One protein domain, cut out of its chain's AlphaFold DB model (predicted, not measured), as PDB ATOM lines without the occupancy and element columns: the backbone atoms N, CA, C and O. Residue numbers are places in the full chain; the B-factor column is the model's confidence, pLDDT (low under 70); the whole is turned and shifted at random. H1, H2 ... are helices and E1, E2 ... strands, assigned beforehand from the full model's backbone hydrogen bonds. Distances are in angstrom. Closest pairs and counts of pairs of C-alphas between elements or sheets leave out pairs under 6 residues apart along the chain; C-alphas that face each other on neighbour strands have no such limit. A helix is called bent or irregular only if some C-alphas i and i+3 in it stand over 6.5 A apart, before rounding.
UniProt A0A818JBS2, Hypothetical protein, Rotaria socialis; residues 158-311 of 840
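AT A GLANCE: This is residues 158 to 311 of the 840 residues of the protein "Hypothetical protein" of Rotaria socialis (UniProt A0A818JBS2). A strongly twisted sheet of six strands runs through the domain, with H1 packed along its strands E5 and E4 and H2 crossing H1 on the side away from the sheet; H3 sits beside E2, and at the far end H4 covers the edge strand E6. These make three layers, helices on both faces of a sheet: H1 and H3 on one face, H4 on the other. The 154 printed residues have four named helices and six named strands, in the order E1 H1 H2 H3 E2 E3 E4 E5 E6 H4, and the class is mixed, helices and strands. The sheet is mixed, in the order E1 E5 E4 E2 E3 E6. The whole is compact, with a radius of gyration of the C-alphas of 15.7 A and spans of 46 by 33 by 32 A, and residues 262 to 267 stick out.

HOW THE PARTS SIT: In the sheet, E4, residues 253 to 261, is parallel to E2, residues 229 to 237, with N 232 and O 255 2.8 A apart. E5, residues 268 to 273, forms a hairpin with E4, N 271 to O 258 being 2.9 A. E1, residues 165 to 167, is the edge strand antiparallel to E5, with N 166 and O 272 at 2.8 A. E3, residues 240 to 245, forms a hairpin with E2, with N 235 and O 242 at 2.8 A. E6, residues 283 to 285, is the other edge strand, parallel to E3, with N 284 and O 241 at 3.0 A. H1, residues 175 to 184, is on the sheet at a height of 7.3 A, over E5 and only just over E4, on which 3 of its C-alphas fall; its closest C-alphas to E5 are Cys 179 and Leu 272, 5.3 A. H2, residues 190 to 205, touches H1, about perpendicular at 81 degrees, closest at the C-alphas of Asn 178 and Ala 197, 5.0 A. H3, residues 220 to 227, is on the sheet but over none of its strands. H4, residues 295 to 304, is over E6 at a height of 8.0 A. O i to N i+4 pairs are all within hydrogen-bond range in H1 and H3, against 9 of 12 in H2 and 4 of 6 in H4.

IN THESE COORDINATES: E1 begins at C-alpha 165 (-36.572, 279.462, -11.891). E4 is 26.1 A long, E2 25.5 A and H2 23.0 A; H2 is irregular, C-alphas 191 and 194 being 7.2 A apart. H4 ends at C-alpha 304 (-53.698, 301.851, -11.837).

THE WHOLE: The C-alphas of Arg 192 and Ala 310 are the two farthest apart, 47.3 A. The printed part has no cut, and the link from H2 to H3 is long. Confidence is under 70 at 19 residues, among them 286 to 290 and 302 to 311.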
ATOM      1  N   ASN A 158     -39.391 273.064  -4.473       79.25
ATOM      2  CA  ASN A 158     -40.224 273.650  -5.524       79.25
ATOM      3  C   ASN A 158     -39.531 274.805  -6.275       79.25
ATOM      4  O   ASN A 158     -39.838 275.041  -7.442       79.25
ATOM      5  N   ILE A 159     -38.593 275.509  -5.636       83.69
ATOM      6  CA  ILE A 159     -37.772 276.555  -6.256       83.69
ATOM      7  C   ILE A 159     -36.555 275.928  -6.939       83.69
ATOM      8  O   ILE A 159     -36.248 276.284  -8.076       83.69
ATOM      9  N   VAL A 160     -35.886 274.984  -6.270       83.62
ATOM     10  CA  VAL A 160     -34.654 274.343  -6.766       83.62
ATOM     11  C   VAL A 160     -34.918 273.478  -8.003       83.62
ATOM     12  O   VAL A 160     -34.159 273.543  -8.967       83.62
ATOM     13  N   ASN A 161     -36.014 272.716  -8.016       83.62
ATOM     14  CA  ASN A 161     -36.339 271.781  -9.099       83.62
ATOM     15  C   ASN A 161     -37.150 272.420 -10.243       83.62
ATOM     16  O   ASN A 161     -37.498 271.749 -11.219       83.62
ATOM     17  N   SER A 162     -37.482 273.710 -10.150       84.56
ATOM     18  CA  SER A 162     -38.285 274.387 -11.170       84.56
ATOM     19  C   SER A 162     -37.462 274.706 -12.414       84.56
ATOM     20  O   SER A 162     -36.502 275.465 -12.371       84.56
ATOM     21  N   LYS A 163     -37.916 274.236 -13.584       85.00
ATOM     22  CA  LYS A 163     -37.325 274.616 -14.885       85.00
ATOM     23  C   LYS A 163     -37.500 276.102 -15.223       85.00
ATOM     24  O   LYS A 163     -36.839 276.616 -16.125       85.00
ATOM     25  N   SER A 164     -38.417 276.780 -14.534       87.81
ATOM     26  CA  SER A 164     -38.776 278.177 -14.790       87.81
ATOM     27  C   SER A 164     -38.084 279.157 -13.842       87.81
ATOM     28  O   SER A 164     -38.244 280.366 -14.019       87.81
ATOM     29  N   ILE A 165     -37.317 278.660 -12.866       90.00
ATOM     30  CA  ILE A 165     -36.572 279.462 -11.891       90.00
ATOM     31  C   ILE A 165     -35.093 279.070 -11.952       90.00
ATOM     32  O   ILE A 165     -34.759 277.897 -12.071       90.00
ATOM     33  N   ILE A 166     -34.195 280.048 -11.874       89.31
ATOM     34  CA  ILE A 166     -32.763 279.813 -11.666       89.31
ATOM     35  C   ILE A 166     -32.356 280.471 -10.361       89.31
ATOM     36  O   ILE A 166     -32.591 281.659 -10.169       89.31
ATOM     37  N   SER A 167     -31.702 279.714  -9.489       87.38
ATOM     38  CA  SER A 167     -31.178 280.229  -8.224       87.38
ATOM     39  C   SER A 167     -29.658 280.126  -8.206       87.38
ATOM     40  O   SER A 167     -29.101 279.127  -8.655       87.38
ATOM     41  N   PHE A 168     -28.995 281.148  -7.669       86.94
ATOM     42  CA  PHE A 168     -27.539 281.213  -7.557       86.94
ATOM     43  C   PHE A 168     -27.162 281.322  -6.085       86.94
ATOM     44  O   PHE A 168     -27.156 282.413  -5.517       86.94
ATOM     45  N   ASN A 169     -26.888 280.176  -5.465       78.50
ATOM     46  CA  ASN A 169     -26.665 280.084  -4.027       78.50
ATOM     47  C   ASN A 169     -25.163 280.125  -3.704       78.50
ATOM     48  O   ASN A 169     -24.515 279.083  -3.614       78.50
ATOM     49  N   SER A 170     -24.606 281.330  -3.588       74.75
ATOM     50  CA  SER A 170     -23.191 281.580  -3.281       74.75
ATOM     51  C   SER A 170     -23.022 282.289  -1.930       74.75
ATOM     52  O   SER A 170     -23.906 283.015  -1.485       74.75
ATOM     53  N   ASP A 171     -21.884 282.069  -1.261       77.19
ATOM     54  CA  ASP A 171     -21.563 282.636   0.068       77.19
ATOM     55  C   ASP A 171     -21.225 284.144   0.049       77.19
ATOM     56  O   ASP A 171     -20.965 284.744   1.087       77.19
ATOM     57  N   ASP A 172     -21.226 284.772  -1.124       80.25
ATOM     58  CA  ASP A 172     -20.740 286.134  -1.383       80.25
ATOM     59  C   ASP A 172     -21.854 287.193  -1.491       80.25
ATOM     60  O   ASP A 172     -21.609 288.335  -1.876       80.25
ATOM     61  N   ASN A 173     -23.096 286.818  -1.179       87.44
ATOM     62  CA  ASN A 173     -24.291 287.656  -1.284       87.44
ATOM     63  C   ASN A 173     -24.654 288.130  -2.708       87.44
ATOM     64  O   ASN A 173     -25.476 289.034  -2.879       87.44
ATOM     65  N   MET A 174     -24.089 287.517  -3.754       90.31
ATOM     66  CA  MET A 174     -24.204 287.988  -5.142       90.31
ATOM     67  C   MET A 174     -25.445 287.481  -5.890       90.31
ATOM     68  O   MET A 174     -25.524 287.642  -7.109       90.31
ATOM     69  N   CYS A 175     -26.435 286.878  -5.220       91.62
ATOM     70  CA  CYS A 175     -27.573 286.232  -5.893       91.62
ATOM     71  C   CYS A 175     -28.310 287.174  -6.867       91.62
ATOM     72  O   CYS A 175     -28.628 286.773  -7.988       91.62
ATOM     73  N   PHE A 176     -28.493 288.449  -6.498       94.06
ATOM     74  CA  PHE A 176     -29.062 289.479  -7.373       94.06
ATOM     75  C   PHE A 176     -28.222 289.699  -8.638       94.06
ATOM     76  O   PHE A 176     -28.734 289.607  -9.753       94.06
ATOM     77  N   TRP A 177     -26.923 289.950  -8.469       93.69
ATOM     78  CA  TRP A 177     -26.003 290.237  -9.569       93.69
ATOM     79  C   TRP A 177     -25.819 289.034 -10.487       93.69
ATOM     80  O   TRP A 177     -25.723 289.203 -11.700       93.69
ATOM     81  N   ASN A 178     -25.851 287.818  -9.939       93.31
ATOM     82  CA  ASN A 178     -25.878 286.588 -10.724       93.31
ATOM     83  C   ASN A 178     -27.158 286.490 -11.571       93.31
ATOM     84  O   ASN A 178     -27.077 286.190 -12.764       93.31
ATOM     85  N   CYS A 179     -28.325 286.811 -10.999       94.06
ATOM     86  CA  CYS A 179     -29.587 286.856 -11.743       94.06
ATOM     87  C   CYS A 179     -29.559 287.911 -12.858       94.06
ATOM     88  O   CYS A 179     -29.920 287.604 -13.995       94.06
ATOM     89  N   LEU A 180     -29.102 289.129 -12.556       94.38
ATOM     90  CA  LEU A 180     -29.003 290.223 -13.524       94.38
ATOM     91  C   LEU A 180     -28.001 289.898 -14.639       94.38
ATOM     92  O   LEU A 180     -28.311 290.061 -15.817       94.38
ATOM     93  N   ALA A 181     -26.821 289.380 -14.298       93.31
ATOM     94  CA  ALA A 181     -25.812 289.009 -15.283       93.31
ATOM     95  C   ALA A 181     -26.293 287.885 -16.199       93.31
ATOM     96  O   ALA A 181     -26.070 287.972 -17.407       93.31
ATOM     97  N   TYR A 182     -26.978 286.871 -15.655       92.62
ATOM     98  CA  TYR A 182     -27.594 285.812 -16.455       92.62
ATOM     99  C   TYR A 182     -28.661 286.369 -17.394       92.62
ATOM    100  O   TYR A 182     -28.677 286.030 -18.573       92.62
ATOM    101  N   PHE A 183     -29.524 287.255 -16.898       92.50
ATOM    102  CA  PHE A 183     -30.567 287.889 -17.700       92.50
ATOM    103  C   PHE A 183     -29.997 288.717 -18.860       92.50
ATOM    104  O   PHE A 183     -30.496 288.629 -19.977       92.50
ATOM    105  N   LEU A 184     -28.912 289.458 -18.622       90.00
ATOM    106  CA  LEU A 184     -28.211 290.226 -19.655       90.00
ATOM    107  C   LEU A 184     -27.363 289.353 -20.600       90.00
ATOM    108  O   LEU A 184     -26.898 289.838 -21.626       90.00
ATOM    109  N   ASN A 185     -27.108 288.088 -20.251       87.19
ATOM    110  CA  ASN A 185     -26.221 287.181 -20.982       87.19
ATOM    111  C   ASN A 185     -26.800 285.757 -21.038       87.19
ATOM    112  O   ASN A 185     -26.139 284.805 -20.612       87.19
ATOM    113  N   SER A 186     -28.020 285.607 -21.557       73.88
ATOM    114  CA  SER A 186     -28.781 284.347 -21.519       73.88
ATOM    115  C   SER A 186     -28.075 283.149 -22.160       73.88
ATOM    116  O   SER A 186     -28.315 282.013 -21.753       73.88
ATOM    117  N   ASP A 187     -27.176 283.398 -23.114       77.25
ATOM    118  CA  ASP A 187     -26.446 282.359 -23.857       77.25
ATOM    119  C   ASP A 187     -25.204 281.843 -23.109       77.25
ATOM    120  O   ASP A 187     -24.507 280.931 -23.557       77.25
ATOM    121  N   CYS A 188     -24.887 282.424 -21.949       77.62
ATOM    122  CA  CYS A 188     -23.752 282.006 -21.141       77.62
ATOM    123  C   CYS A 188     -24.105 280.789 -20.277       77.62
ATOM    124  O   CYS A 188     -25.177 280.717 -19.673       77.62
ATOM    125  N   ARG A 189     -23.170 279.837 -20.153       80.19
ATOM    126  CA  ARG A 189     -23.353 278.709 -19.234       80.19
ATOM    127  C   ARG A 189     -23.477 279.200 -17.789       80.19
ATOM    128  O   ARG A 189     -22.716 280.068 -17.359       80.19
ATOM    129  N   ILE A 190     -24.386 278.576 -17.039       79.50
ATOM    130  CA  ILE A 190     -24.714 278.914 -15.643       79.50
ATOM    131  C   ILE A 190     -23.461 278.922 -14.752       79.50
ATOM    132  O   ILE A 190     -23.273 279.852 -13.979       79.50
ATOM    133  N   ASP A 191     -22.557 277.954 -14.914       78.62
ATOM    134  CA  ASP A 191     -21.328 277.828 -14.117       78.62
ATOM    135  C   ASP A 191     -20.297 278.945 -14.373       78.62
ATOM    136  O   ASP A 191     -19.381 279.155 -13.580       78.62
ATOM    137  N   ARG A 192     -20.439 279.689 -15.476       83.50
ATOM    138  CA  ARG A 192     -19.534 280.786 -15.850       83.50
ATOM    139  C   ARG A 192     -20.107 282.166 -15.540       83.50
ATOM    140  O   ARG A 192     -19.405 283.160 -15.742       83.50
ATOM    141  N   ILE A 193     -21.349 282.246 -15.057       88.75
ATOM    142  CA  ILE A 193     -22.036 283.532 -14.924       88.75
ATOM    143  C   ILE A 193     -21.472 284.401 -13.809       88.75
ATOM    144  O   ILE A 193     -21.481 285.621 -13.933       88.75
ATOM    145  N   HIS A 194     -20.919 283.785 -12.766       89.12
ATOM    146  CA  HIS A 194     -20.397 284.494 -11.601       89.12
ATOM    147  C   HIS A 194     -19.336 285.539 -11.974       89.12
ATOM    148  O   HIS A 194     -19.430 286.695 -11.575       89.12
ATOM    149  N   ARG A 195     -18.400 285.196 -12.871       87.69
ATOM    150  CA  ARG A 195     -17.404 286.157 -13.376       87.69
ATOM    151  C   ARG A 195     -18.047 287.363 -14.064       87.69
ATOM    152  O   ARG A 195     -17.597 288.486 -13.863       87.69
ATOM    153  N   LYS A 196     -19.117 287.144 -14.838       89.69
ATOM    154  CA  LYS A 196     -19.885 288.233 -15.460       89.69
ATOM    155  C   LYS A 196     -20.658 289.040 -14.418       89.69
ATOM    156  O   LYS A 196     -20.719 290.256 -14.543       89.69
ATOM    157  N   ALA A 197     -21.198 288.395 -13.385       91.12
ATOM    158  CA  ALA A 197     -21.850 289.069 -12.265       91.12
ATOM    159  C   ALA A 197     -20.897 290.023 -11.547       91.12
ATOM    160  O   ALA A 197     -21.275 291.161 -11.293       91.12
ATOM    161  N   VAL A 198     -19.642 289.620 -11.328       90.81
ATOM    162  CA  VAL A 198     -18.597 290.505 -10.791       90.81
ATOM    163  C   VAL A 198     -18.317 291.680 -11.736       90.81
ATOM    164  O   VAL A 198     -18.184 292.808 -11.278       90.81
ATOM    165  N   THR A 199     -18.287 291.471 -13.058       90.31
ATOM    166  CA  THR A 199     -18.136 292.580 -14.023       90.31
ATOM    167  C   THR A 199     -19.304 293.569 -13.957       90.31
ATOM    168  O   THR A 199     -19.081 294.777 -13.943       90.31
ATOM    169  N   VAL A 200     -20.543 293.069 -13.901       91.19
ATOM    170  CA  VAL A 200     -21.757 293.897 -13.802       91.19
ATOM    171  C   VAL A 200     -21.787 294.649 -12.466       91.19
ATOM    172  O   VAL A 200     -22.044 295.848 -12.452       91.19
ATOM    173  N   PHE A 201     -21.432 293.983 -11.365       91.94
ATOM    174  CA  PHE A 201     -21.280 294.589 -10.041       91.94
ATOM    175  C   PHE A 201     -20.246 295.714 -10.043       91.94
ATOM    176  O   PHE A 201     -20.539 296.823  -9.602       91.94
ATOM    177  N   ASN A 202     -19.049 295.452 -10.576       88.56
ATOM    178  CA  ASN A 202     -17.971 296.437 -10.631       88.56
ATOM    179  C   ASN A 202     -18.368 297.638 -11.498       88.56
ATOM    180  O   ASN A 202     -17.995 298.760 -11.177       88.56
ATOM    181  N   LYS A 203     -19.148 297.426 -12.565       88.25
ATOM    182  CA  LYS A 203     -19.659 298.514 -13.407       88.25
ATOM    183  C   LYS A 203     -20.593 299.457 -12.639       88.25
ATOM    184  O   LYS A 203     -20.562 300.655 -12.892       88.25
ATOM    185  N   TYR A 204     -21.384 298.925 -11.707       88.44
ATOM    186  CA  TYR A 204     -22.297 299.719 -10.887       88.44
ATOM    187  C   TYR A 204     -21.604 300.345  -9.667       88.44
ATOM    188  O   TYR A 204     -21.623 301.559  -9.500       88.44
ATOM    189  N   TYR A 205     -20.942 299.536  -8.832       81.00
ATOM    190  CA  TYR A 205     -20.362 300.000  -7.565       81.00
ATOM    191  C   TYR A 205     -18.936 300.554  -7.669       81.00
ATOM    192  O   TYR A 205     -18.459 301.163  -6.712       81.00
ATOM    193  N   ASN A 206     -18.231 300.304  -8.776       81.75
ATOM    194  CA  ASN A 206     -16.830 300.687  -8.989       81.75
ATOM    195  C   ASN A 206     -15.862 300.226  -7.873       81.75
ATOM    196  O   ASN A 206     -14.907 300.923  -7.532       81.75
ATOM    197  N   LYS A 207     -16.117 299.058  -7.268       79.19
ATOM    198  CA  LYS A 207     -15.290 298.457  -6.203       79.19
ATOM    199  C   LYS A 207     -15.370 296.931  -6.218       79.19
ATOM    200  O   LYS A 207     -16.216 296.369  -6.900       79.19
ATOM    201  N   SER A 208     -14.516 296.280  -5.426       80.81
ATOM    202  CA  SER A 208     -14.570 294.833  -5.171       80.81
ATOM    203  C   SER A 208     -15.835 294.427  -4.396       80.81
ATOM    204  O   SER A 208     -16.331 295.187  -3.563       80.81
ATOM    205  N   HIS A 209     -16.324 293.206  -4.633       80.88
ATOM    206  CA  HIS A 209     -17.487 292.619  -3.954       80.88
ATOM    207  C   HIS A 209     -17.142 291.886  -2.642       80.88
ATOM    208  O   HIS A 209     -18.033 291.330  -2.013       80.88
ATOM    209  N   SER A 210     -15.874 291.889  -2.210       79.31
ATOM    210  CA  SER A 210     -15.399 291.148  -1.024       79.31
ATOM    211  C   SER A 210     -16.164 291.464   0.266       79.31
ATOM    212  O   SER A 210     -16.390 290.569   1.073       79.31
ATOM    213  N   ASP A 211     -16.610 292.712   0.436       73.50
ATOM    214  CA  ASP A 211     -17.350 293.166   1.624       73.50
ATOM    215  C   ASP A 211     -18.854 293.350   1.367       73.50
ATOM    216  O   ASP A 211     -19.564 293.951   2.177       73.50
ATOM    217  N   TYR A 212     -19.359 292.859   0.232       83.75
ATOM    218  CA  TYR A 212     -20.739 293.074  -0.185       83.75
ATOM    219  C   TYR A 212     -21.740 292.350   0.723       83.75
ATOM    220  O   TYR A 212     -21.634 291.148   0.980       83.75
ATOM    221  N   LYS A 213     -22.743 293.088   1.212       77.75
ATOM    222  CA  LYS A 213     -23.748 292.565   2.150       77.75
ATOM    223  C   LYS A 213     -25.060 292.149   1.481       77.75
ATOM    224  O   LYS A 213     -25.903 291.567   2.152       77.75
ATOM    225  N   GLY A 214     -25.213 292.375   0.175       84.44
ATOM    226  CA  GLY A 214     -26.452 292.126  -0.569       84.44
ATOM    227  C   GLY A 214     -27.115 293.421  -1.054       84.44
ATOM    228  O   GLY A 214     -26.711 294.514  -0.663       84.44
ATOM    229  N   VAL A 215     -28.112 293.297  -1.928       86.81
ATOM    230  CA  VAL A 215     -28.798 294.427  -2.582       86.81
ATOM    231  C   VAL A 215     -29.972 294.906  -1.724       86.81
ATOM    232  O   VAL A 215     -30.658 294.082  -1.114       86.81
ATOM    233  N   ASP A 216     -30.229 296.213  -1.674       77.69
ATOM    234  CA  ASP A 216     -31.466 296.742  -1.074       77.69
ATOM    235  C   ASP A 216     -32.591 296.790  -2.121       77.69
ATOM    236  O   ASP A 216     -32.353 297.057  -3.297       77.69
ATOM    237  N   ILE A 217     -33.836 296.564  -1.700       79.94
ATOM    238  CA  ILE A 217     -35.004 296.726  -2.569       79.94
ATOM    239  C   ILE A 217     -35.192 298.183  -3.021       79.94
ATOM    240  O   ILE A 217     -35.680 298.417  -4.128       79.94
ATOM    241  N   GLU A 218     -34.795 299.153  -2.192       75.00
ATOM    242  CA  GLU A 218     -34.867 300.591  -2.489       75.00
ATOM    243  C   GLU A 218     -33.822 301.004  -3.542       75.00
ATOM    244  O   GLU A 218     -34.106 301.835  -4.400       75.00
ATOM    245  N   GLU A 219     -32.658 300.345  -3.549       81.31
ATOM    246  CA  GLU A 219     -31.557 300.569  -4.503       81.31
ATOM    247  C   GLU A 219     -31.901 300.104  -5.930       81.31
ATOM    248  O   GLU A 219     -31.263 300.493  -6.908       81.31
ATOM    249  N   LEU A 220     -32.943 299.282  -6.085       87.31
ATOM    250  CA  LEU A 220     -33.310 298.730  -7.384       87.31
ATOM    251  C   LEU A 220     -33.715 299.800  -8.395       87.31
ATOM    252  O   LEU A 220     -33.487 299.587  -9.575       87.31
ATOM    253  N   ASN A 221     -34.273 300.938  -7.972       80.50
ATOM    254  CA  ASN A 221     -34.623 302.020  -8.901       80.50
ATOM    255  C   ASN A 221     -33.378 302.588  -9.605       80.50
ATOM    256  O   ASN A 221     -33.393 302.791 -10.817       80.50
ATOM    257  N   ASP A 222     -32.285 302.776  -8.863       82.25
ATOM    258  CA  ASP A 222     -31.030 303.303  -9.407       82.25
ATOM    259  C   ASP A 222     -30.354 302.273 -10.317       82.25
ATOM    260  O   ASP A 222     -29.844 302.602 -11.391       82.25
ATOM    261  N   ILE A 223     -30.415 300.995  -9.930       88.75
ATOM    262  CA  ILE A 223     -29.915 299.883 -10.746       88.75
ATOM    263  C   ILE A 223     -30.727 299.752 -12.046       88.75
ATOM    264  O   ILE A 223     -30.141 299.553 -13.113       88.75
ATOM    265  N   GLU A 224     -32.056 299.893 -11.990       90.50
ATOM    266  CA  GLU A 224     -32.931 299.907 -13.172       90.50
ATOM    267  C   GLU A 224     -32.484 300.976 -14.170       90.50
ATOM    268  O   GLU A 224     -32.296 300.673 -15.352       90.50
ATOM    269  N   SER A 225     -32.242 302.198 -13.688       86.12
ATOM    270  CA  SER A 225     -31.777 303.309 -14.518       86.12
ATOM    271  C   SER A 225     -30.358 303.126 -15.043       86.12
ATOM    272  O   SER A 225     -30.094 303.438 -16.202       86.12
ATOM    273  N   HIS A 226     -29.448 302.569 -14.245       89.19
ATOM    274  CA  HIS A 226     -28.068 302.343 -14.672       89.19
ATOM    275  C   HIS A 226     -27.960 301.306 -15.802       89.19
ATOM    276  O   HIS A 226     -27.127 301.440 -16.701       89.19
ATOM    277  N   PHE A 227     -28.789 300.258 -15.766       92.44
ATOM    278  CA  PHE A 227     -28.739 299.165 -16.743       92.44
ATOM    279  C   PHE A 227     -29.849 299.211 -17.800       92.44
ATOM    280  O   PHE A 227     -29.830 298.381 -18.708       92.44
ATOM    281  N   ASN A 228     -30.774 300.175 -17.730       92.12
ATOM    282  CA  ASN A 228     -31.961 300.271 -18.589       92.12
ATOM    283  C   ASN A 228     -32.796 298.976 -18.589       92.12
ATOM    284  O   ASN A 228     -33.155 298.433 -19.640       92.12
ATOM    285  N   VAL A 229     -33.081 298.453 -17.397       92.19
ATOM    286  CA  VAL A 229     -33.868 297.229 -17.177       92.19
ATOM    287  C   VAL A 229     -34.976 297.546 -16.183       92.19
ATOM    288  O   VAL A 229     -34.723 298.238 -15.214       92.19
ATOM    289  N   ASN A 230     -36.183 297.020 -16.376       90.19
ATOM    290  CA  ASN A 230     -37.237 297.030 -15.357       90.19
ATOM    291  C   ASN A 230     -37.049 295.821 -14.433       90.19
ATOM    292  O   ASN A 230     -36.917 294.707 -14.937       90.19
ATOM    293  N   ILE A 231     -37.096 295.982 -13.114       92.88
ATOM    294  CA  ILE A 231     -36.954 294.881 -12.155       92.88
ATOM    295  C   ILE A 231     -38.304 294.653 -11.463       92.88
ATOM    296  O   ILE A 231     -38.881 295.550 -10.862       92.88
ATOM    297  N   ASN A 232     -38.838 293.438 -11.512       90.69
ATOM    298  CA  ASN A 232     -40.057 293.064 -10.789       90.69
ATOM    299  C   ASN A 232     -39.743 291.977  -9.768       90.69
ATOM    300  O   ASN A 232     -38.952 291.078 -10.055       90.69
ATOM    301  N   ILE A 233     -40.396 292.024  -8.607       91.69
ATOM    302  CA  ILE A 233     -40.198 291.047  -7.532       91.69
ATOM    303  C   ILE A 233     -41.514 290.353  -7.210       91.69
ATOM    304  O   ILE A 233     -42.542 291.001  -7.001       91.69
ATOM    305  N   TYR A 234     -41.444 289.032  -7.113       89.81
ATOM    306  CA  TYR A 234     -42.548 288.164  -6.744       89.81
ATOM    307  C   TYR A 234     -42.188 287.329  -5.526       89.81
ATOM    308  O   TYR A 234     -41.094 286.779  -5.462       89.81
ATOM    309  N   ARG A 235     -43.130 287.166  -4.602       90.44
ATOM    310  CA  ARG A 235     -43.091 286.109  -3.594       90.44
ATOM    311  C   ARG A 235     -43.934 284.940  -4.089       90.44
ATOM    312  O   ARG A 235     -45.133 285.091  -4.337       90.44
ATOM    313  N   LEU A 236     -43.303 283.786  -4.277       86.69
ATOM    314  CA  LEU A 236     -43.990 282.560  -4.677       86.69
ATOM    315  C   LEU A 236     -44.539 281.838  -3.439       86.69
ATOM    316  O   LEU A 236     -43.793 281.525  -2.515       86.69
ATOM    317  N   GLU A 237     -45.841 281.557  -3.434       81.06
ATOM    318  CA  GLU A 237     -46.541 280.829  -2.369       81.06
ATOM    319  C   GLU A 237     -47.329 279.680  -3.007       81.06
ATOM    320  O   GLU A 237     -48.274 279.977  -3.721       81.06
ATOM    321  N   ASN A 238     -46.966 278.414  -2.757       69.12
ATOM    322  CA  ASN A 238     -47.585 277.160  -3.245       69.12
ATOM    323  C   ASN A 238     -48.294 277.218  -4.624       69.12
ATOM    324  O   ASN A 238     -47.720 276.742  -5.599       69.12
ATOM    325  N   ASP A 239     -49.483 277.826  -4.727       73.38
ATOM    326  CA  ASP A 239     -50.296 277.906  -5.953       73.38
ATOM    327  C   ASP A 239     -50.399 279.312  -6.592       73.38
ATOM    328  O   ASP A 239     -51.083 279.491  -7.605       73.38
ATOM    329  N   LYS A 240     -49.752 280.341  -6.036       80.62
ATOM    330  CA  LYS A 240     -49.879 281.746  -6.466       80.62
ATOM    331  C   LYS A 240     -48.559 282.524  -6.422       80.62
ATOM    332  O   LYS A 240     -47.632 282.200  -5.684       80.62
ATOM    333  N   ALA A 241     -48.509 283.602  -7.198       84.56
ATOM    334  CA  ALA A 241     -47.417 284.572  -7.194       84.56
ATOM    335  C   ALA A 241     -47.942 285.922  -6.704       84.56
ATOM    336  O   ALA A 241     -48.859 286.504  -7.294       84.56
ATOM    337  N   VAL A 242     -47.350 286.412  -5.621       82.75
ATOM    338  CA  VAL A 242     -47.663 287.701  -5.003       82.75
ATOM    339  C   VAL A 242     -46.657 288.728  -5.516       82.75
ATOM    340  O   VAL A 242     -45.455 288.504  -5.414       82.75
ATOM    341  N   MET A 243     -47.112 289.831  -6.109       83.69
ATOM    342  CA  MET A 243     -46.213 290.868  -6.639       83.69
ATOM    343  C   MET A 243     -45.795 291.837  -5.534       83.69
ATOM    344  O   MET A 243     -46.560 292.721  -5.161       83.69
ATOM    345  N   GLU A 244     -44.576 291.665  -5.033       82.19
ATOM    346  CA  GLU A 244     -43.986 292.487  -3.968       82.19
ATOM    347  C   GLU A 244     -43.485 293.834  -4.496       82.19
ATOM    348  O   GLU A 244     -43.601 294.854  -3.823       82.19
ATOM    349  N   ARG A 245     -42.960 293.857  -5.727       85.56
ATOM    350  CA  ARG A 245     -42.501 295.087  -6.381       85.56
ATOM    351  C   ARG A 245     -42.795 295.051  -7.872       85.56
ATOM    352  O   ARG A 245     -42.490 294.066  -8.547       85.56
ATOM    353  N   HIS A 246     -43.312 296.163  -8.378       83.62
ATOM    354  CA  HIS A 246     -43.420 296.454  -9.803       83.62
ATOM    355  C   HIS A 246     -42.555 297.674 -10.117       83.62
ATOM    356  O   HIS A 246     -42.672 298.688  -9.430       83.62
ATOM    357  N   SER A 247     -41.703 297.580 -11.138       82.25
ATOM    358  CA  SER A 247     -40.910 298.728 -11.592       82.25
ATOM    359  C   SER A 247     -41.821 299.875 -12.039       82.25
ATOM    360  O   SER A 247     -42.816 299.660 -12.734       82.25
ATOM    361  N   SER A 248     -41.492 301.105 -11.654       73.56
ATOM    362  CA  SER A 248     -42.161 302.310 -12.160       73.56
ATOM    363  C   SER A 248     -41.608 302.777 -13.510       73.56
ATOM    364  O   SER A 248     -42.160 303.701 -14.102       73.56
ATOM    365  N   GLN A 249     -40.524 302.160 -13.988       75.19
ATOM    366  CA  GLN A 249     -39.842 302.519 -15.225       75.19
ATOM    367  C   GLN A 249     -40.441 301.793 -16.440       75.19
ATOM    368  O   GLN A 249     -41.221 300.844 -16.320       75.19
ATOM    369  N   SER A 250     -40.083 302.255 -17.640       78.88
ATOM    370  CA  SER A 250     -40.600 301.732 -18.911       78.88
ATOM    371  C   SER A 250     -39.490 301.384 -19.905       78.88
ATOM    372  O   SER A 250     -39.535 301.777 -21.070       78.88
ATOM    373  N   TYR A 251     -38.479 300.643 -19.456       87.56
ATOM    374  CA  TYR A 251     -37.425 300.119 -20.324       87.56
ATOM    375  C   TYR A 251     -37.910 298.930 -21.169       87.56
ATOM    376  O   TYR A 251     -38.922 298.294 -20.862       87.56
ATOM    377  N   GLN A 252     -37.181 298.597 -22.239       86.56
ATOM    378  CA  GLN A 252     -37.520 297.451 -23.096       86.56
ATOM    379  C   GLN A 252     -37.290 296.102 -22.401       86.56
ATOM    380  O   GLN A 252     -38.052 295.155 -22.600       86.56
ATOM    381  N   LEU A 253     -36.250 296.006 -21.571       89.38
ATOM    382  CA  LEU A 253     -35.873 294.777 -20.882       89.38
ATOM    383  C   LEU A 253     -36.560 294.693 -19.518       89.38
ATOM    384  O   LEU A 253     -36.631 295.681 -18.798       89.38
ATOM    385  N   THR A 254     -37.073 293.516 -19.149       90.31
ATOM    386  CA  THR A 254     -37.738 293.293 -17.852       90.31
ATOM    387  C   THR A 254     -37.202 292.040 -17.159       90.31
ATOM    388  O   THR A 254     -37.467 290.922 -17.598       90.31
ATOM    389  N   LEU A 255     -36.488 292.243 -16.055       93.56
ATOM    390  CA  LEU A 255     -36.004 291.221 -15.136       93.56
ATOM    391  C   LEU A 255     -37.100 290.878 -14.117       93.56
ATOM    392  O   LEU A 255     -37.587 291.751 -13.405       93.56
ATOM    393  N   ASN A 256     -37.469 289.602 -14.007       93.00
ATOM    394  CA  ASN A 256     -38.399 289.128 -12.980       93.00
ATOM    395  C   ASN A 256     -37.643 288.271 -11.961       93.00
ATOM    396  O   ASN A 256     -36.976 287.305 -12.335       93.00
ATOM    397  N   LEU A 257     -37.767 288.606 -10.681       94.50
ATOM    398  CA  LEU A 257     -37.108 287.924  -9.574       94.50
ATOM    399  C   LEU A 257     -38.142 287.310  -8.633       94.50
ATOM    400  O   LEU A 257     -39.188 287.896  -8.367       94.50
ATOM    401  N   ASN A 258     -37.829 286.133  -8.110       93.06
ATOM    402  CA  ASN A 258     -38.484 285.552  -6.953       93.06
ATOM    403  C   ASN A 258     -37.716 285.969  -5.696       93.06
ATOM    404  O   ASN A 258     -36.500 285.784  -5.666       93.06
ATOM    405  N   ILE A 259     -38.411 286.457  -4.670       91.88
ATOM    406  CA  ILE A 259     -37.862 286.661  -3.329       91.88
ATOM    407  C   ILE A 259     -38.323 285.535  -2.405       91.88
ATOM    408  O   ILE A 259     -39.520 285.292  -2.244       91.88
ATOM    409  N   PHE A 260     -37.367 284.854  -1.780       89.94
ATOM    410  CA  PHE A 260     -37.631 283.878  -0.727       89.94
ATOM    411  C   PHE A 260     -37.050 284.374   0.597       89.94
ATOM    412  O   PHE A 260     -35.965 284.954   0.616       89.94
ATOM    413  N   THR A 261     -37.785 284.157   1.689       86.38
ATOM    414  CA  THR A 261     -37.372 284.538   3.046       86.38
ATOM    415  C   THR A 261     -37.277 283.287   3.900       86.38
ATOM    416  O   THR A 261     -38.266 282.570   4.053       86.38
ATOM    417  N   GLU A 262     -36.095 283.020   4.444       84.00
ATOM    418  CA  GLU A 262     -35.877 281.897   5.353       84.00
ATOM    419  C   GLU A 262     -36.476 282.217   6.728       84.00
ATOM    420  O   GLU A 262     -36.156 283.241   7.331       84.00
ATOM    421  N   ILE A 263     -37.359 281.346   7.223       76.75
ATOM    422  CA  ILE A 263     -38.152 281.595   8.439       76.75
ATOM    423  C   ILE A 263     -37.260 281.730   9.679       76.75
ATOM    424  O   ILE A 263     -37.513 282.584  10.523       76.75
ATOM    425  N   GLU A 264     -36.221 280.903   9.789       75.88
ATOM    426  CA  GLU A 264     -35.373 280.832  10.985       75.88
ATOM    427  C   GLU A 264     -34.472 282.059  11.146       75.88
ATOM    428  O   GLU A 264     -34.263 282.544  12.255       75.88
ATOM    429  N   THR A 265     -33.933 282.569  10.037       73.88
ATOM    430  CA  THR A 265     -32.908 283.621  10.048       73.88
ATOM    431  C   THR A 265     -33.441 284.983   9.609       73.88
ATOM    432  O   THR A 265     -32.749 285.987   9.777       73.88
ATOM    433  N   GLY A 266     -34.639 285.033   9.014       73.06
ATOM    434  CA  GLY A 266     -35.211 286.235   8.405       73.06
ATOM    435  C   GLY A 266     -34.474 286.708   7.148       73.06
ATOM    436  O   GLY A 266     -34.764 287.788   6.640       73.06
ATOM    437  N   ARG A 267     -33.511 285.929   6.638       81.62
ATOM    438  CA  ARG A 267     -32.674 286.315   5.496       81.62
ATOM    439  C   ARG A 267     -33.413 286.152   4.173       81.62
ATOM    440  O   ARG A 267     -34.158 285.193   3.972       81.62
ATOM    441  N   HIS A 268     -33.137 287.066   3.248       87.62
ATOM    442  CA  HIS A 268     -33.759 287.106   1.928       87.62
ATOM    443  C   HIS A 268     -32.792 286.658   0.824       87.62
ATOM    444  O   HIS A 268     -31.613 287.026   0.822       87.62
ATOM    445  N   HIS A 269     -33.319 285.936  -0.165       91.19
ATOM    446  CA  HIS A 269     -32.587 285.506  -1.359       91.19
ATOM    447  C   HIS A 269     -33.399 285.755  -2.626       91.19
ATOM    448  O   HIS A 269     -34.617 285.558  -2.640       91.19
ATOM    449  N   PHE A 270     -32.704 286.139  -3.700       94.06
ATOM    450  CA  PHE A 270     -33.296 286.278  -5.025       94.06
ATOM    451  C   PHE A 270     -32.979 285.093  -5.930       94.06
ATOM    452  O   PHE A 270     -31.830 284.677  -6.055       94.06
ATOM    453  N   SER A 271     -34.001 284.654  -6.658       93.50
ATOM    454  CA  SER A 271     -33.881 283.726  -7.780       93.50
ATOM    455  C   SER A 271     -34.441 284.371  -9.046       93.50
ATOM    456  O   SER A 271     -35.424 285.104  -8.996       93.50
ATOM    457  N   LEU A 272     -33.862 284.085 -10.206       93.56
ATOM    458  CA  LEU A 272     -34.344 284.563 -11.499       93.56
ATOM    459  C   LEU A 272     -35.581 283.778 -11.940       93.56
ATOM    460  O   LEU A 272     -35.540 282.552 -12.010       93.56
ATOM    461  N   ILE A 273     -36.643 284.472 -12.347       92.19
ATOM    462  CA  ILE A 273     -37.823 283.872 -12.976       92.19
ATOM    463  C   ILE A 273     -37.697 283.992 -14.500       92.19
ATOM    464  O   ILE A 273     -37.805 285.083 -15.058       92.19
ATOM    465  N   LYS A 274     -37.529 282.858 -15.191       88.62
ATOM    466  CA  LYS A 274     -37.489 282.791 -16.664       88.62
ATOM    467  C   LYS A 274     -38.869 282.932 -17.291       88.62
ATOM    468  O   LYS A 274     -39.041 283.645 -18.272       88.62
ATOM    469  N   ASN A 275     -39.849 282.217 -16.741       83.81
ATOM    470  CA  ASN A 275     -41.215 282.226 -17.248       83.81
ATOM    471  C   ASN A 275     -42.210 282.099 -16.093       83.81
ATOM    472  O   ASN A 275     -42.464 281.008 -15.590       83.81
ATOM    473  N   ILE A 276     -42.790 283.231 -15.691       81.25
ATOM    474  CA  ILE A 276     -43.726 283.288 -14.566       81.25
ATOM    475  C   ILE A 276     -45.062 282.591 -14.863       81.25
ATOM    476  O   ILE A 276     -45.685 282.047 -13.956       81.25
ATOM    477  N   ALA A 277     -45.482 282.546 -16.134       77.62
ATOM    478  CA  ALA A 277     -46.740 281.919 -16.540       77.62
ATOM    479  C   ALA A 277     -46.714 280.389 -16.386       77.62
ATOM    480  O   ALA A 277     -47.759 279.770 -16.211       77.62
ATOM    481  N   ASN A 278     -45.521 279.789 -16.412       80.00
ATOM    482  CA  ASN A 278     -45.337 278.361 -16.159       80.00
ATOM    483  C   ASN A 278     -45.337 278.014 -14.662       80.00
ATOM    484  O   ASN A 278     -45.405 276.836 -14.326       80.00
ATOM    485  N   ILE A 279     -45.222 279.009 -13.774       76.62
ATOM    486  CA  ILE A 279     -45.139 278.801 -12.322       76.62
ATOM    487  C   ILE A 279     -46.531 278.860 -11.685       76.62
ATOM    488  O   ILE A 279     -46.847 278.039 -10.833       76.62
ATOM    489  N   THR A 280     -47.382 279.806 -12.091       76.06
ATOM    490  CA  THR A 280     -48.749 279.928 -11.562       76.06
ATOM    491  C   THR A 280     -49.704 280.567 -12.572       76.06
ATOM    492  O   THR A 280     -49.303 281.350 -13.436       76.06
ATOM    493  N   LYS A 281     -50.998 280.253 -12.431       77.06
ATOM    494  CA  LYS A 281     -52.109 280.910 -13.138       77.06
ATOM    495  C   LYS A 281     -52.830 281.957 -12.278       77.06
ATOM    496  O   LYS A 281     -53.791 282.562 -12.744       77.06
ATOM    497  N   VAL A 282     -52.399 282.149 -11.030       76.38
ATOM    498  CA  VAL A 282     -53.056 283.019 -10.052       76.38
ATOM    499  C   VAL A 282     -52.064 284.062  -9.553       76.38
ATOM    500  O   VAL A 282     -51.084 283.768  -8.869       76.38
ATOM    501  N   PHE A 283     -52.351 285.309  -9.900       79.19
ATOM    502  CA  PHE A 283     -51.529 286.471  -9.598       79.19
ATOM    503  C   PHE A 283     -52.246 287.346  -8.570       79.19
ATOM    504  O   PHE A 283     -53.391 287.733  -8.802       79.19
ATOM    505  N   GLN A 284     -51.596 287.665  -7.450       78.69
ATOM    506  CA  GLN A 284     -52.173 288.507  -6.396       78.69
ATOM    507  C   GLN A 284     -51.473 289.869  -6.345       78.69
ATOM    508  O   GLN A 284     -50.248 289.947  -6.227       78.69
ATOM    509  N   CYS A 285     -52.257 290.946  -6.398       73.50
ATOM    510  CA  CYS A 285     -51.766 292.295  -6.115       73.50
ATOM    511  C   CYS A 285     -51.641 292.510  -4.600       73.50
ATOM    512  O   CYS A 285     -52.613 292.301  -3.879       73.50
ATOM    513  N   THR A 286     -50.491 292.972  -4.114       66.00
ATOM    514  CA  THR A 286     -50.251 293.285  -2.689       66.00
ATOM    515  C   THR A 286     -51.030 294.506  -2.200       66.00
ATOM    516  O   THR A 286     -51.492 294.526  -1.064       66.00
ATOM    517  N   ASN A 287     -51.262 295.489  -3.075       66.81
ATOM    518  CA  ASN A 287     -51.928 296.747  -2.723       66.81
ATOM    519  C   ASN A 287     -53.443 296.610  -2.505       66.81
ATOM    520  O   ASN A 287     -54.018 297.343  -1.705       66.81
ATOM    521  N   CYS A 288     -54.119 295.715  -3.234       68.06
ATOM    522  CA  CYS A 288     -55.579 295.560  -3.142       68.06
ATOM    523  C   CYS A 288     -56.058 294.118  -2.934       68.06
ATOM    524  O   CYS A 288     -57.264 293.885  -2.866       68.06
ATOM    525  N   ASN A 289     -55.143 293.147  -2.878       69.38
ATOM    526  CA  ASN A 289     -55.432 291.715  -2.762       69.38
ATOM    527  C   ASN A 289     -56.312 291.126  -3.880       69.38
ATOM    528  O   ASN A 289     -56.835 290.024  -3.730       69.38
ATOM    529  N   SER A 290     -56.456 291.818  -5.016       65.06
ATOM    530  CA  SER A 290     -57.176 291.276  -6.174       65.06
ATOM    531  C   SER A 290     -56.411 290.115  -6.805       65.06
ATOM    532  O   SER A 290     -55.193 290.191  -6.994       65.06
ATOM    533  N   PHE A 291     -57.155 289.069  -7.167       77.00
ATOM    534  CA  PHE A 291     -56.651 287.893  -7.871       77.00
ATOM    535  C   PHE A 291     -56.889 288.028  -9.372       77.00
ATOM    536  O   PHE A 291     -57.987 288.361  -9.818       77.00
ATOM    537  N   LEU A 292     -55.855 287.761 -10.160       77.75
ATOM    538  CA  LEU A 292     -55.861 287.924 -11.607       77.75
ATOM    539  C   LEU A 292     -55.398 286.622 -12.261       77.75
ATOM    540  O   LEU A 292     -54.446 285.988 -11.814       77.75
ATOM    541  N   SER A 293     -56.095 286.226 -13.327       75.75
ATOM    542  CA  SER A 293     -55.878 284.951 -14.025       75.75
ATOM    543  C   SER A 293     -54.699 284.972 -15.002       75.75
ATOM    544  O   SER A 293     -54.322 283.945 -15.556       75.75
ATOM    545  N   GLU A 294     -54.169 286.159 -15.299       73.69
ATOM    546  CA  GLU A 294     -53.128 286.361 -16.300       73.69
ATOM    547  C   GLU A 294     -52.136 287.419 -15.829       73.69
ATOM    548  O   GLU A 294     -52.522 288.491 -15.353       73.69
ATOM    549  N   TYR A 295     -50.855 287.162 -16.085       68.19
ATOM    550  CA  TYR A 295     -49.759 288.089 -15.812       68.19
ATOM    551  C   TYR A 295     -49.982 289.483 -16.428       68.19
ATOM    552  O   TYR A 295     -49.800 290.502 -15.763       68.19
ATOM    553  N   LYS A 296     -50.446 289.544 -17.687       72.19
ATOM    554  CA  LYS A 296     -50.699 290.817 -18.387       72.19
ATOM    555  C   LYS A 296     -51.723 291.690 -17.653       72.19
ATOM    556  O   LYS A 296     -51.580 292.910 -17.651       72.19
ATOM    557  N   LYS A 297     -52.717 291.068 -17.009       74.50
ATOM    558  CA  LYS A 297     -53.757 291.763 -16.239       74.50
ATOM    559  C   LYS A 297     -53.222 292.286 -14.911       74.50
ATOM    560  O   LYS A 297     -53.619 293.367 -14.498       74.50
ATOM    561  N   LEU A 298     -52.308 291.559 -14.261       70.12
ATOM    562  CA  LEU A 298     -51.623 292.053 -13.062       70.12
ATOM    563  C   LEU A 298     -50.747 293.265 -13.381       70.12
ATOM    564  O   LEU A 298     -50.789 294.242 -12.639       70.12
ATOM    565  N   LYS A 299     -50.037 293.242 -14.514       66.38
ATOM    566  CA  LYS A 299     -49.227 294.379 -14.971       66.38
ATOM    567  C   LYS A 299     -50.071 295.637 -15.198       66.38
ATOM    568  O   LYS A 299     -49.751 296.686 -14.653       66.38
ATOM    569  N   SER A 300     -51.161 295.546 -15.965       67.56
ATOM    570  CA  SER A 300     -52.038 296.705 -16.198       67.56
ATOM    571  C   SER A 300     -52.735 297.173 -14.921       67.56
ATOM    572  O   SER A 300     -52.873 298.372 -14.703       67.56
ATOM    573  N   HIS A 301     -53.124 296.235 -14.057       70.94
ATOM    574  CA  HIS A 301     -53.726 296.531 -12.767       70.94
ATOM    575  C   HIS A 301     -52.773 297.290 -11.836       70.94
ATOM    576  O   HIS A 301     -53.184 298.293 -11.266       70.94
ATOM    577  N   ALA A 302     -51.516 296.856 -11.693       63.50
ATOM    578  CA  ALA A 302     -50.549 297.467 -10.776       63.50
ATOM    579  C   ALA A 302     -50.309 298.956 -11.075       63.50
ATOM    580  O   ALA A 302     -50.240 299.757 -10.148       63.50
ATOM    581  N   VAL A 303     -50.286 299.339 -12.357       63.69
ATOM    582  CA  VAL A 303     -50.125 300.738 -12.799       63.69
ATOM    583  C   VAL A 303     -51.276 301.636 -12.326       63.69
ATOM    584  O   VAL A 303     -51.070 302.813 -12.039       63.69
ATOM    585  N   VAL A 304     -52.493 301.096 -12.230       57.66
ATOM    586  CA  VAL A 304     -53.698 301.851 -11.837       57.66
ATOM    587  C   VAL A 304     -54.138 301.584 -10.393       57.66
ATOM    588  O   VAL A 304     -55.107 302.181  -9.919       57.66
ATOM    589  N   CYS A 305     -53.457 300.684  -9.683       60.84
ATOM    590  CA  CYS A 305     -53.830 300.235  -8.348       60.84
ATOM    591  C   CYS A 305     -53.316 301.203  -7.274       60.84
ATOM    592  O   CYS A 305     -52.174 301.112  -6.830       60.84
ATOM    593  N   ASN A 306     -54.184 302.107  -6.813       60.78
ATOM    594  CA  ASN A 306     -53.896 303.048  -5.727       60.78
ATOM    595  C   ASN A 306     -54.319 302.474  -4.357       60.78
ATOM    596  O   ASN A 306     -55.343 302.882  -3.810       60.78
ATOM    597  N   ASN A 307     -53.600 301.475  -3.822       56.22
ATOM    598  CA  ASN A 307     -53.919 300.834  -2.525       56.22
ATOM    599  C   ASN A 307     -55.390 300.391  -2.383       56.22
ATOM    600  O   ASN A 307     -56.042 300.619  -1.364       56.22
ATOM    601  N   GLY A 308     -55.960 299.814  -3.446       51.34
ATOM    602  CA  GLY A 308     -57.362 299.380  -3.467       51.34
ATOM    603  C   GLY A 308     -58.398 300.504  -3.604       51.34
ATOM    604  O   GLY A 308     -59.595 300.221  -3.637       51.34
ATOM    605  N   LYS A 309     -57.980 301.767  -3.743       48.66
ATOM    606  CA  LYS A 309     -58.868 302.887  -4.079       48.66
ATOM    607  C   LYS A 309     -58.900 303.067  -5.597       48.66
ATOM    608  O   LYS A 309     -57.866 303.215  -6.242       48.66
ATOM    609  N   ALA A 310     -60.096 303.054  -6.186       44.94
ATOM    610  CA  ALA A 310     -60.263 303.388  -7.597       44.94
ATOM    611  C   ALA A 310     -59.763 304.823  -7.844       44.94
ATOM    612  O   ALA A 310     -60.227 305.752  -7.175       44.94
ATOM    613  N   LYS A 311     -58.833 305.009  -8.788       46.88
ATOM    614  CA  LYS A 311     -58.433 306.342  -9.252       46.88
ATOM    615  C   LYS A 311     -59.632 306.953  -9.983       46.88
ATOM    616  O   LYS A 311     -59.989 306.501 -11.068       46.88
TER     617      LYS A 311